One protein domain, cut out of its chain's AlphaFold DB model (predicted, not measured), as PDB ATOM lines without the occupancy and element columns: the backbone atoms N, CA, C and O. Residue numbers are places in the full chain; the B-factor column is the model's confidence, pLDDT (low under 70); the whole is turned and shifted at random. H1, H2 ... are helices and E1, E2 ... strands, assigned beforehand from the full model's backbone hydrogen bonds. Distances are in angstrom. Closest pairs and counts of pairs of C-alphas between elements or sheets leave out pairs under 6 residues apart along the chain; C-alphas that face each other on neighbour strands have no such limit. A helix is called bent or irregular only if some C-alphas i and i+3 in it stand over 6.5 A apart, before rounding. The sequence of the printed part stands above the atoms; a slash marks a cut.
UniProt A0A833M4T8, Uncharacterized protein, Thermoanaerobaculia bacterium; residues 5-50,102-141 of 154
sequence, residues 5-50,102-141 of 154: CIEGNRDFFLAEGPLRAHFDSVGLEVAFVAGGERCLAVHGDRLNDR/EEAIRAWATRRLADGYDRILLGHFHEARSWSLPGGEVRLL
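What this domain is: This is residues 5 to 50 and 102 to 141 of the 154 residues of an uncharacterized protein of Thermoanaerobaculia bacterium (UniProt A0A833M4T8). A twisted sheet of five strands has one helix, H2, packed over one face, while the other face has no named helix. To the side of this body, before E2, is a small lobe of loop, the short helix H1 and the short strand E1, residues 5 to 27. The printed part has 86 residues with two named helices and six named strands, in the order H1 E1 E2 E3 H2 E4 E5 E6; the class is mixed, helices and strands. The sheet's order is E2, E3, E4, E6, E5, mixed parallel and antiparallel. The whole is compact, with a radius of gyration of the C-alphas of 13.4 A, and spans 41 by 34 by 21 A.

How they stand to each other: Residues 5 to 6 pair with residues 26 to 27 of E1, residues 25 to 27, in parallel; E1 pairs with no named strand. H1, residues 18 to 22, is closest to E1 at the C-alphas of Arg 20 and Val 26, 7.0 A, and is not on the sheet. E2, residues 29 to 34, and E3, residues 37 to 42, form an antiparallel hairpin, with N 32 and O 39 at 3.0 A. E3 is parallel to E4, residues 119 to 122, with N 121 and O 40 at 2.8 A. E4 is parallel to E6, residues 136 to 140, with N 120 and O 137 at 2.8 A. E6 and E5, residues 129 to 133, form an antiparallel hairpin, with N 138 and O 131 at 2.9 A. E2 and E5 are the edge strands. H2, residues 102 to 114, is on the sheet at a height over the sheet of 8.9 A, two layers, a helix on one face of a sheet. It lies over E6 and E5, slantwise to the strands, at 41 degrees to E5 on the local plane. The closest C-alphas of H2 and E6 are those of Leu 113 and Gly 136, 6.2 A. Within hydrogen-bond range are 8 of 9 O i to N i+4 pairs in H2, and 0 of 1 in H1, where 1 of 2 O i to N i+3 pairs is.

Where its parts are: H1 begins at C-alpha 18, (6.619, 28.525, 23.866), and is only just irregular: C-alphas 18 and 21 are 6.7 A apart. E2 measures 15.6 A, E3 16.1 A, E5 13.1 A and E6 13.7 A. H2 measures 18.0 A from C-alpha 102, (-13.141, 2.364, 37.502). E6 ends at C-alpha 140, (-3.064, 3.832, 35.323).

The domain as a whole: The C-alphas farthest apart, Pro 18 and Pro 134, are 41.1 A apart. Residues 51 to 101 are not printed; C-alphas 50 and 102 are 12.5 A apart across the cut. Of the links printed whole, none is long. Mean pLDDT of the printed part is 86.5; residues 10 to 17 and 48 to 50 are under 70.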
ATOM      1  N   CYS A   5       4.013  14.811  23.903       88.44
ATOM      2  CA  CYS A   5       3.432  15.351  25.126       88.44
ATOM      3  C   CYS A   5       1.905  15.248  25.100       88.44
ATOM      4  O   CYS A   5       1.246  15.655  24.141       88.44
ATOM      5  N   ILE A   6       1.336  14.736  26.188       88.00
ATOM      6  CA  ILE A   6      -0.109  14.667  26.372       88.00
ATOM      7  C   ILE A   6      -0.518  15.785  27.323       88.00
ATOM      8  O   ILE A   6      -0.086  15.819  28.474       88.00
ATOM      9  N   GLU A   7      -1.355  16.702  26.844       84.38
ATOM     10  CA  GLU A   7      -1.824  17.824  27.647       84.38
ATOM     11  C   GLU A   7      -2.694  17.342  28.807       84.38
ATOM     12  O   GLU A   7      -3.744  16.714  28.623       84.38
ATOM     13  N   GLY A   8      -2.273  17.720  30.011       76.94
ATOM     14  CA  GLY A   8      -3.018  17.471  31.226       76.94
ATOM     15  C   GLY A   8      -4.012  18.571  31.592       76.94
ATOM     16  O   GLY A   8      -4.279  19.527  30.864       76.94
ATOM     17  N   ASN A   9      -4.544  18.451  32.805       72.12
ATOM     18  CA  ASN A   9      -5.440  19.428  33.421       72.12
ATOM     19  C   ASN A   9      -4.722  20.593  34.124       72.12
ATOM     20  O   ASN A   9      -5.354  21.314  34.894       72.12
ATOM     21  N   ARG A  10      -3.403  20.697  33.964       65.50
ATOM     22  CA  ARG A  10      -2.553  21.751  34.542       65.50
ATOM     23  C   ARG A  10      -1.647  22.360  33.480       65.50
ATOM     24  O   ARG A  10      -1.455  23.568  33.467       65.50
ATOM     25  N   ASP A  11      -1.201  21.543  32.535       64.00
ATOM     26  CA  ASP A  11      -0.318  21.950  31.443       64.00
ATOM     27  C   ASP A  11      -1.112  22.428  30.218       64.00
ATOM     28  O   ASP A  11      -0.894  22.011  29.081       64.00
ATOM     29  N   PHE A  12      -2.110  23.281  30.462       61.72
ATOM     30  CA  PHE A  12      -2.950  23.809  29.396       61.72
ATOM     31  C   PHE A  12      -2.128  24.667  28.432       61.72
ATOM     32  O   PHE A  12      -1.302  25.473  28.859       61.72
ATOM     33  N   PHE A  13      -2.430  24.549  27.136       62.22
ATOM     34  CA  PHE A  13      -1.835  25.357  26.069       62.22
ATOM     35  C   PHE A  13      -0.358  25.069  25.808       62.22
ATOM     36  O   PHE A  13       0.306  25.897  25.191       62.22
ATOM     37  N   LEU A  14       0.160  23.897  26.191       66.81
ATOM     38  CA  LEU A  14       1.469  23.458  25.703       66.81
ATOM     39  C   LEU A  14       1.495  23.413  24.172       66.81
ATOM     40  O   LEU A  14       2.527  23.719  23.584       66.81
ATOM     41  N   ALA A  15       0.359  23.117  23.529       67.88
ATOM     42  CA  ALA A  15       0.237  23.133  22.076       67.88
ATOM     43  C   ALA A  15       0.399  24.537  21.453       67.88
ATOM     44  O   ALA A  15       0.893  24.659  20.334       67.88
ATOM     45  N   GLU A  16      -0.006  25.588  22.172       67.69
ATOM     46  CA  GLU A  16       0.006  26.993  21.722       67.69
ATOM     47  C   GLU A  16       1.109  27.824  22.407       67.69
ATOM     48  O   GLU A  16       1.215  29.034  22.197       67.69
ATOM     49  N   GLY A  17       1.893  27.190  23.278       69.88
ATOM     50  CA  GLY A  17       2.851  27.830  24.164       69.88
ATOM     51  C   GLY A  17       4.285  27.760  23.642       69.88
ATOM     52  O   GLY A  17       4.590  27.000  22.724       69.88
ATOM     53  N   PRO A  18       5.212  28.499  24.273       73.31
ATOM     54  CA  PRO A  18       6.619  28.525  23.866       73.31
ATOM     55  C   PRO A  18       7.289  27.147  23.966       73.31
ATOM     56  O   PRO A  18       8.248  26.874  23.255       73.31
ATOM     57  N   LEU A  19       6.753  26.261  24.815       75.56
ATOM     58  CA  LEU A  19       7.270  24.911  25.014       75.56
ATOM     59  C   LEU A  19       6.884  23.928  23.899       75.56
ATOM     60  O   LEU A  19       7.480  22.857  23.819       75.56
ATOM     61  N   ARG A  20       5.945  24.284  23.006       81.12
ATOM     62  CA  ARG A  20       5.516  23.436  21.880       81.12
ATOM     63  C   ARG A  20       6.687  22.954  21.026       81.12
ATOM     64  O   ARG A  20       6.647  21.832  20.524       81.12
ATOM     65  N   ALA A  21       7.698  23.803  20.843       84.06
ATOM     66  CA  ALA A  21       8.853  23.529  19.994       84.06
ATOM     67  C   ALA A  21       9.779  22.428  20.544       84.06
ATOM     68  O   ALA A  21      10.607  21.913  19.800       84.06
ATOM     69  N   HIS A  22       9.641  22.050  21.820       87.06
ATOM     70  CA  HIS A  22      10.448  20.997  22.447       87.06
ATOM     71  C   HIS A  22       9.847  19.591  22.313       87.06
ATOM     72  O   HIS A  22      10.461  18.629  22.768       87.06
ATOM     73  N   PHE A  23       8.664  19.468  21.707       87.56
ATOM     74  CA  PHE A  23       7.958  18.201  21.544       87.56
ATOM     75  C   PHE A  23       7.687  17.927  20.067       87.56
ATOM     76  O   PHE A  23       7.310  18.830  19.316       87.56
ATOM     77  N   ASP A  24       7.806  16.669  19.656       89.00
ATOM     78  CA  ASP A  24       7.449  16.244  18.302       89.00
ATOM     79  C   ASP A  24       5.938  16.392  18.083       89.00
ATOM     80  O   ASP A  24       5.483  16.960  17.084       89.00
ATOM     81  N   SER A  25       5.148  15.984  19.078       87.00
ATOM     82  CA  SER A  25       3.711  16.232  19.104       87.00
ATOM     83  C   SER A  25       3.225  16.675  20.478       87.00
ATOM     84  O   SER A  25       3.798  16.342  21.514       87.00
ATOM     85  N   VAL A  26       2.149  17.458  20.465       86.12
ATOM     86  CA  VAL A  26       1.394  17.824  21.659       86.12
ATOM     87  C   VAL A  26      -0.070  17.559  21.351       86.12
ATOM     88  O   VAL A  26      -0.589  18.067  20.356       86.12
ATOM     89  N   GLY A  27      -0.727  16.749  22.173       85.44
ATOM     90  CA  GLY A  27      -2.094  16.316  21.920       85.44
ATOM     91  C   GLY A  27      -2.840  15.935  23.187       85.44
ATOM     92  O   GLY A  27      -2.323  16.024  24.293       85.44
ATOM     93  N   LEU A  28      -4.093  15.514  23.026       85.56
ATOM     94  CA  LEU A  28      -4.897  14.969  24.129       85.56
ATOM     95  C   LEU A  28      -4.729  13.452  24.272       85.56
ATOM     96  O   LEU A  28      -5.063  12.883  25.310       85.56
ATOM     97  N   GLU A  29      -4.225  12.822  23.217       91.06
ATOM     98  CA  GLU A  29      -3.921  11.406  23.136       91.06
ATOM     99  C   GLU A  29      -2.763  11.180  22.172       91.06
ATOM    100  O   GLU A  29      -2.579  11.952  21.227       91.06
ATOM    101  N   VAL A  30      -1.989  10.127  22.420       94.00
ATOM    102  CA  VAL A  30      -0.885   9.694  21.561       94.00
ATOM    103  C   VAL A  30      -1.012   8.195  21.337       94.00
ATOM    104  O   VAL A  30      -1.012   7.413  22.288       94.00
ATOM    105  N   ALA A  31      -1.113   7.804  20.070       94.62
ATOM    106  CA  ALA A  31      -1.045   6.418  19.636       94.62
ATOM    107  C   ALA A  31       0.385   6.083  19.195       94.62
ATOM    108  O   ALA A  31       1.002   6.852  18.455       94.62
ATOM    109  N   PHE A  32       0.903   4.937  19.625       94.44
ATOM    110  CA  PHE A  32       2.241   4.462  19.267       94.44
ATOM    111  C   PHE A  32       2.296   2.933  19.265       94.44
ATOM    112  O   PHE A  32       1.372   2.275  19.733       94.44
ATOM    113  N   VAL A  33       3.364   2.359  18.714       94.44
ATOM    114  CA  VAL A  33       3.607   0.910  18.745       94.44
ATOM    115  C   VAL A  33       4.823   0.642  19.617       94.44
ATOM    116  O   VAL A  33       5.854   1.288  19.441       94.44
ATOM    117  N   ALA A  34       4.697  -0.303  20.539       91.88
ATOM    118  CA  ALA A  34       5.749  -0.696  21.465       91.88
ATOM    119  C   ALA A  34       5.722  -2.213  21.653       91.88
ATOM    120  O   ALA A  34       4.663  -2.776  21.908       91.88
ATOM    121  N   GLY A  35       6.861  -2.888  21.470       89.88
ATOM    122  CA  GLY A  35       6.928  -4.353  21.578       89.88
ATOM    123  C   GLY A  35       5.989  -5.112  20.624       89.88
ATOM    124  O   GLY A  35       5.613  -6.239  20.914       89.88
ATOM    125  N   GLY A  36       5.580  -4.498  19.506       91.88
ATOM    126  CA  GLY A  36       4.595  -5.064  18.572       91.88
ATOM    127  C   GLY A  36       3.126  -4.796  18.929       91.88
ATOM    128  O   GLY A  36       2.255  -5.130  18.134       91.88
ATOM    129  N   GLU A  37       2.847  -4.147  20.059       94.12
ATOM    130  CA  GLU A  37       1.495  -3.828  20.536       94.12
ATOM    131  C   GLU A  37       1.116  -2.376  20.212       94.12
ATOM    132  O   GLU A  37       1.920  -1.450  20.382       94.12
ATOM    133  N   ARG A  38      -0.129  -2.143  19.781       96.25
ATOM    134  CA  ARG A  38      -0.679  -0.798  19.573       96.25
ATOM    135  C   ARG A  38      -1.081  -0.201  20.915       96.25
ATOM    136  O   ARG A  38      -2.058  -0.605  21.540       96.25
ATOM    137  N   CYS A  39      -0.336   0.808  21.338       95.88
ATOM    138  CA  CYS A  39      -0.539   1.513  22.589       95.88
ATOM    139  C   CYS A  39      -1.267   2.844  22.372       95.88
ATOM    140  O   CYS A  39      -1.028   3.551  21.390       95.88
ATOM    141  N   LEU A  40      -2.112   3.216  23.330       96.06
ATOM    142  CA  LEU A  40      -2.756   4.522  23.404       96.06
ATOM    143  C   LEU A  40      -2.491   5.148  24.771       96.06
ATOM    144  O   LEU A  40      -2.922   4.620  25.792       96.06
ATOM    145  N   ALA A  41      -1.829   6.298  24.799       94.31
ATOM    146  CA  ALA A  41      -1.631   7.071  26.014       94.31
ATOM    147  C   ALA A  41      -2.559   8.289  26.039       94.31
ATOM    148  O   ALA A  41      -2.633   9.045  25.067       94.31
ATOM    149  N   VAL A  42      -3.254   8.493  27.161       92.81
ATOM    150  CA  VAL A  42      -4.110   9.662  27.415       92.81
ATOM    151  C   VAL A  42      -3.965  10.142  28.857       92.81
ATOM    152  O   VAL A  42      -3.673   9.367  29.764       92.81
ATOM    153  N   HIS A  43      -4.227  11.427  29.107       88.94
ATOM    154  CA  HIS A  43      -4.109  11.972  30.464       88.94
ATOM    155  C   HIS A  43      -5.164  11.406  31.423       88.94
ATOM    156  O   HIS A  43      -4.843  11.055  32.549       88.94
ATOM    157  N   GLY A  44      -6.419  11.271  30.984       83.88
ATOM    158  CA  GLY A  44      -7.493  10.660  31.780       83.88
ATOM    159  C   GLY A  44      -8.371  11.632  32.582       83.88
ATOM    160  O   GLY A  44      -9.366  11.201  33.162       83.88
ATOM    161  N   ASP A  45      -8.109  12.946  32.545       77.75
ATOM    162  CA  ASP A  45      -8.943  13.975  33.204       77.75
ATOM    163  C   ASP A  45     -10.393  14.023  32.703       77.75
ATOM    164  O   ASP A  45     -11.282  14.526  33.386       77.75
ATOM    165  N   ARG A  46     -10.643  13.502  31.499       74.25
ATOM    166  CA  ARG A  46     -11.973  13.439  30.878       74.25
ATOM    167  C   ARG A  46     -12.773  12.186  31.229       74.25
ATOM    168  O   ARG A  46     -13.930  12.109  30.840       74.25
ATOM    169  N   LEU A  47     -12.181  11.215  31.925       76.06
ATOM    170  CA  LEU A  47     -12.841   9.940  32.231       76.06
ATOM    171  C   LEU A  47     -13.796  10.035  33.426       76.06
ATOM    172  O   LEU A  47     -14.639   9.162  33.614       76.06
ATOM    173  N   ASN A  48     -13.695  11.099  34.227       68.75
ATOM    174  CA  ASN A  48     -14.643  11.359  35.300       68.75
ATOM    175  C   ASN A  48     -15.806  12.232  34.803       68.75
ATOM    176  O   ASN A  48     -15.797  13.455  34.948       68.75
ATOM    177  N   ASP A  49     -16.831  11.596  34.236       58.59
ATOM    178  CA  ASP A  49     -18.018  12.293  33.722       58.59
ATOM    179  C   ASP A  49     -18.835  13.020  34.804       58.59
ATOM    180  O   ASP A  49     -19.589  13.938  34.479       58.59
ATOM    181  N   ARG A  50     -18.664  12.655  36.082       56.94
ATOM    182  CA  ARG A  50     -19.432  13.206  37.212       56.94
ATOM    183  C   ARG A  50     -18.848  14.500  37.789       56.94
ATOM    184  O   ARG A  50     -19.488  15.131  38.627       56.94
ATOM    185  N   GLU A 102     -13.538   3.619  38.149       88.25
ATOM    186  CA  GLU A 102     -13.141   2.364  37.502       88.25
ATOM    187  C   GLU A 102     -14.126   1.928  36.423       88.25
ATOM    188  O   GLU A 102     -13.707   1.558  35.335       88.25
ATOM    189  N   GLU A 103     -15.429   2.015  36.687       87.88
ATOM    190  CA  GLU A 103     -16.462   1.651  35.712       87.88
ATOM    191  C   GLU A 103     -16.373   2.504  34.441       87.88
ATOM    192  O   GLU A 103     -16.413   1.967  33.335       87.88
ATOM    193  N   ALA A 104     -16.193   3.822  34.584       87.94
ATOM    194  CA  ALA A 104     -16.068   4.731  33.447       87.94
ATOM    195  C   ALA A 104     -14.756   4.497  32.685       87.94
ATOM    196  O   ALA A 104     -14.757   4.477  31.454       87.94
ATOM    197  N   ILE A 105     -13.655   4.261  33.409       90.81
ATOM    198  CA  ILE A 105     -12.354   3.912  32.831       90.81
ATOM    199  C   ILE A 105     -12.470   2.623  32.022       90.81
ATOM    200  O   ILE A 105     -12.091   2.614  30.855       90.81
ATOM    201  N   ARG A 106     -13.033   1.558  32.603       92.56
ATOM    202  CA  ARG A 106     -13.195   0.263  31.935       92.56
ATOM    203  C   ARG A 106     -14.105   0.381  30.715       92.56
ATOM    204  O   ARG A 106     -13.712  -0.054  29.643       92.56
ATOM    205  N   ALA A 107     -15.259   1.039  30.829       92.00
ATOM    206  CA  ALA A 107     -16.186   1.218  29.708       92.00
ATOM    207  C   ALA A 107     -15.595   2.063  28.563       92.00
ATOM    208  O   ALA A 107     -15.856   1.818  27.383       92.00
ATOM    209  N   TRP A 108     -14.804   3.089  28.882       93.00
ATOM    210  CA  TRP A 108     -14.065   3.850  27.875       93.00
ATOM    211  C   TRP A 108     -12.940   3.019  27.251       93.00
ATOM    212  O   TRP A 108     -12.817   2.990  26.028       93.00
ATOM    213  N   ALA A 109     -12.173   2.303  28.070       93.81
ATOM    214  CA  ALA A 109     -11.067   1.477  27.622       93.81
ATOM    215  C   ALA A 109     -11.524   0.329  26.721       93.81
ATOM    216  O   ALA A 109     -10.947   0.156  25.660       93.81
ATOM    217  N   THR A 110     -12.596  -0.391  27.063       94.75
ATOM    218  CA  THR A 110     -13.147  -1.464  26.220       94.75
ATOM    219  C   THR A 110     -13.452  -0.980  24.802       94.75
ATOM    220  O   THR A 110     -13.165  -1.688  23.845       94.75
ATOM    221  N   ARG A 111     -13.983   0.242  24.648       94.12
ATOM    222  CA  ARG A 111     -14.237   0.828  23.321       94.12
ATOM    223  C   ARG A 111     -12.942   1.068  22.553       94.12
ATOM    224  O   ARG A 111     -12.848   0.691  21.397       94.12
ATOM    225  N   ARG A 112     -11.930   1.627  23.216       94.88
ATOM    226  CA  ARG A 112     -10.618   1.856  22.599       94.88
ATOM    227  C   ARG A 112      -9.907   0.549  22.255       94.88
ATOM    228  O   ARG A 112      -9.312   0.458  21.194       94.88
ATOM    229  N   LEU A 113     -10.001  -0.474  23.097       94.69
ATOM    230  CA  LEU A 113      -9.446  -1.789  22.777       94.69
ATOM    231  C   LEU A 113     -10.137  -2.387  21.538       94.69
ATOM    232  O   LEU A 113      -9.471  -2.902  20.645       94.69
ATOM    233  N   ALA A 114     -11.458  -2.217  21.413       94.56
ATOM    234  CA  ALA A 114     -12.203  -2.620  20.219       94.56
ATOM    235  C   ALA A 114     -11.815  -1.837  18.944       94.56
ATOM    236  O   ALA A 114     -11.949  -2.376  17.848       94.56
ATOM    237  N   ASP A 115     -11.267  -0.621  19.070       94.50
ATOM    238  CA  ASP A 115     -10.688   0.149  17.953       94.50
ATOM    239  C   ASP A 115      -9.305  -0.389  17.501       94.50
ATOM    240  O   ASP A 115      -8.639   0.200  16.642       94.50
ATOM    241  N   GLY A 116      -8.845  -1.504  18.084       94.56
ATOM    242  CA  GLY A 116      -7.604  -2.192  17.728       94.56
ATOM    243  C   GLY A 116      -6.373  -1.696  18.483       94.56
ATOM    244  O   GLY A 116      -5.274  -1.729  17.929       94.56
ATOM    245  N   TYR A 117      -6.545  -1.160  19.691       96.44
ATOM    246  CA  TYR A 117      -5.440  -0.929  20.625       96.44
ATOM    247  C   TYR A 117      -5.319  -2.120  21.579       96.44
ATOM    248  O   TYR A 117      -6.330  -2.641  22.030       96.44
ATOM    249  N   ASP A 118      -4.097  -2.497  21.937       95.94
ATOM    250  CA  ASP A 118      -3.821  -3.623  22.837       95.94
ATOM    251  C   ASP A 118      -3.521  -3.143  24.266       95.94
ATOM    252  O   ASP A 118      -3.786  -3.829  25.254       95.94
ATOM    253  N   ARG A 119      -2.970  -1.928  24.395       95.56
ATOM    254  CA  ARG A 119      -2.569  -1.345  25.680       95.56
ATOM    255  C   ARG A 119      -2.979   0.113  25.786       95.56
ATOM    256  O   ARG A 119      -2.748   0.918  24.887       95.56
ATOM    257  N   ILE A 120      -3.530   0.477  26.933       95.94
ATOM    258  CA  ILE A 120      -3.967   1.835  27.236       95.94
ATOM    259  C   ILE A 120      -3.219   2.345  28.464       95.94
ATOM    260  O   ILE A 120      -3.213   1.687  29.500       95.94
ATOM    261  N   LEU A 121      -2.626   3.532  28.369       95.12
ATOM    262  CA  LEU A 121      -1.925   4.202  29.464       95.12
ATOM    263  C   LEU A 121      -2.712   5.442  29.895       95.12
ATOM    264  O   LEU A 121      -3.043   6.294  29.068       95.12
ATOM    265  N   LEU A 122      -3.006   5.541  31.188       92.94
ATOM    266  CA  LEU A 122      -3.783   6.614  31.807       92.94
ATOM    267  C   LEU A 122      -2.956   7.337  32.861       92.94
ATOM    268  O   LEU A 122      -2.205   6.700  33.585       92.94
ATOM    269  N   GLY A 123      -3.134   8.645  33.006       87.00
ATOM    270  CA  GLY A 123      -2.565   9.430  34.103       87.00
ATOM    271  C   GLY A 123      -3.642   9.982  35.040       87.00
ATOM    272  O   GLY A 123      -4.640   9.328  35.338       87.00
ATOM    273  N   HIS A 124      -3.448  11.225  35.485       85.81
ATOM    274  CA  HIS A 124      -4.411  12.059  36.224       85.81
ATOM    275  C   HIS A 124      -4.774  11.636  37.661       85.81
ATOM    276  O   HIS A 124      -4.851  12.502  38.531       85.81
ATOM    277  N   PHE A 125      -4.985  10.349  37.943       82.81
ATOM    278  CA  PHE A 125      -5.472   9.888  39.254       82.81
ATOM    279  C   PHE A 125      -4.364   9.644  40.288       82.81
ATOM    280  O   PHE A 125      -4.668   9.497  41.468       82.81
ATOM    281  N   HIS A 126      -3.095   9.672  39.859       84.19
ATOM    282  CA  HIS A 126      -1.896   9.588  40.708       84.19
ATOM    283  C   HIS A 126      -1.783   8.304  41.544       84.19
ATOM    284  O   HIS A 126      -1.071   8.285  42.544       84.19
ATOM    285  N   GLU A 127      -2.453   7.234  41.134       83.44
ATOM    286  CA  GLU A 127      -2.464   5.958  41.839       83.44
ATOM    287  C   GLU A 127      -2.249   4.843  40.821       83.44
ATOM    288  O   GLU A 127      -3.054   4.683  39.906       83.44
ATOM    289  N   ALA A 128      -1.159   4.089  40.962       87.88
ATOM    290  CA  ALA A 128      -0.849   3.020  40.026       87.88
ATOM    291  C   ALA A 128      -1.904   1.906  40.097       87.88
ATOM    292  O   ALA A 128      -2.118   1.320  41.160       87.88
ATOM    293  N   ARG A 129      -2.544   1.586  38.969       91.38
ATOM    294  CA  ARG A 129      -3.473   0.449  38.848       91.38
ATOM    295  C   ARG A 129      -3.371  -0.196  37.478       91.38
ATOM    296  O   ARG A 129      -3.031   0.459  36.500       91.38
ATOM    297  N   SER A 130      -3.726  -1.468  37.395       93.38
ATOM    298  CA  SER A 130      -3.809  -2.191  36.131       93.38
ATOM    299  C   SER A 130      -5.106  -2.977  36.056       93.38
ATOM    300  O   SER A 130      -5.508  -3.614  37.030       93.38
ATOM    301  N   TRP A 131      -5.733  -2.972  34.886       95.00
ATOM    302  CA  TRP A 131      -6.906  -3.781  34.597       95.00
ATOM    303  C   TRP A 131      -6.683  -4.557  33.306       95.00
ATOM    304  O   TRP A 131      -6.389  -3.966  32.267       95.00
ATOM    305  N   SER A 132      -6.878  -5.870  33.363       95.56
ATOM    306  CA  SER A 132      -6.982  -6.712  32.172       95.56
ATOM    307  C   SER A 132      -8.434  -6.719  31.702       95.56
ATOM    308  O   SER A 132      -9.345  -6.983  32.492       95.56
ATOM    309  N   LEU A 133      -8.657  -6.395  30.432       93.94
ATOM    310  CA  LEU A 133      -9.970  -6.346  29.796       93.94
ATOM    311  C   LEU A 133      -9.981  -7.269  28.567       93.94
ATOM    312  O   LEU A 133      -8.924  -7.618  28.039       93.94
ATOM    313  N   PRO A 134     -11.158  -7.674  28.067       91.19
ATOM    314  CA  PRO A 134     -11.231  -8.336  26.771       91.19
ATOM    315  C   PRO A 134     -10.605  -7.446  25.688       91.19
ATOM    316  O   PRO A 134     -11.007  -6.293  25.530       91.19
ATOM    317  N   GLY A 135      -9.620  -7.983  24.969       90.50
ATOM    318  CA  GLY A 135      -8.914  -7.274  23.898       90.50
ATOM    319  C   GLY A 135      -7.668  -6.495  24.326       90.50
ATOM    320  O   GLY A 135      -7.038  -5.910  23.458       90.50
ATOM    321  N   GLY A 136      -7.287  -6.483  25.610       93.75
ATOM    322  CA  GLY A 136      -6.036  -5.839  26.022       93.75
ATOM    323  C   GLY A 136      -5.972  -5.408  27.483       93.75
ATOM    324  O   GLY A 136      -6.712  -5.887  28.343       93.75
ATOM    325  N   GLU A 137      -5.071  -4.478  27.785       95.06
ATOM    326  CA  GLU A 137      -4.850  -4.005  29.151       95.06
ATOM    327  C   GLU A 137      -4.870  -2.485  29.292       95.06
ATOM    328  O   GLU A 137      -4.566  -1.723  28.377       95.06
ATOM    329  N   VAL A 138      -5.208  -2.043  30.498       95.50
ATOM    330  CA  VAL A 138      -5.218  -0.639  30.892       95.50
ATOM    331  C   VAL A 138      -4.291  -0.470  32.080       95.50
ATOM    332  O   VAL A 138      -4.466  -1.147  33.092       95.50
ATOM    333  N   ARG A 139      -3.343   0.460  31.990       94.62
ATOM    334  CA  ARG A 139      -2.445   0.844  33.079       94.62
ATOM    335  C   ARG A 139      -2.685   2.297  33.449       94.62
ATOM    336  O   ARG A 139      -2.544   3.193  32.623       94.62
ATOM    337  N   LEU A 140      -3.041   2.526  34.699       92.00
ATOM    338  CA  LEU A 140      -3.064   3.832  35.323       92.00
ATOM    339  C   LEU A 140      -1.704   4.091  35.967       92.00
ATOM    340  O   LEU A 140      -1.236   3.300  36.782       92.00
ATOM    341  N   LEU A 141      -1.086   5.192  35.568       89.81
ATOM    342  CA  LEU A 141       0.232   5.629  35.982       89.81
ATOM    343  C   LEU A 141       0.147   6.444  37.271       89.81
ATOM    344  O   LEU A 141      -0.773   7.243  37.487       89.81
TER     345      LEU A 141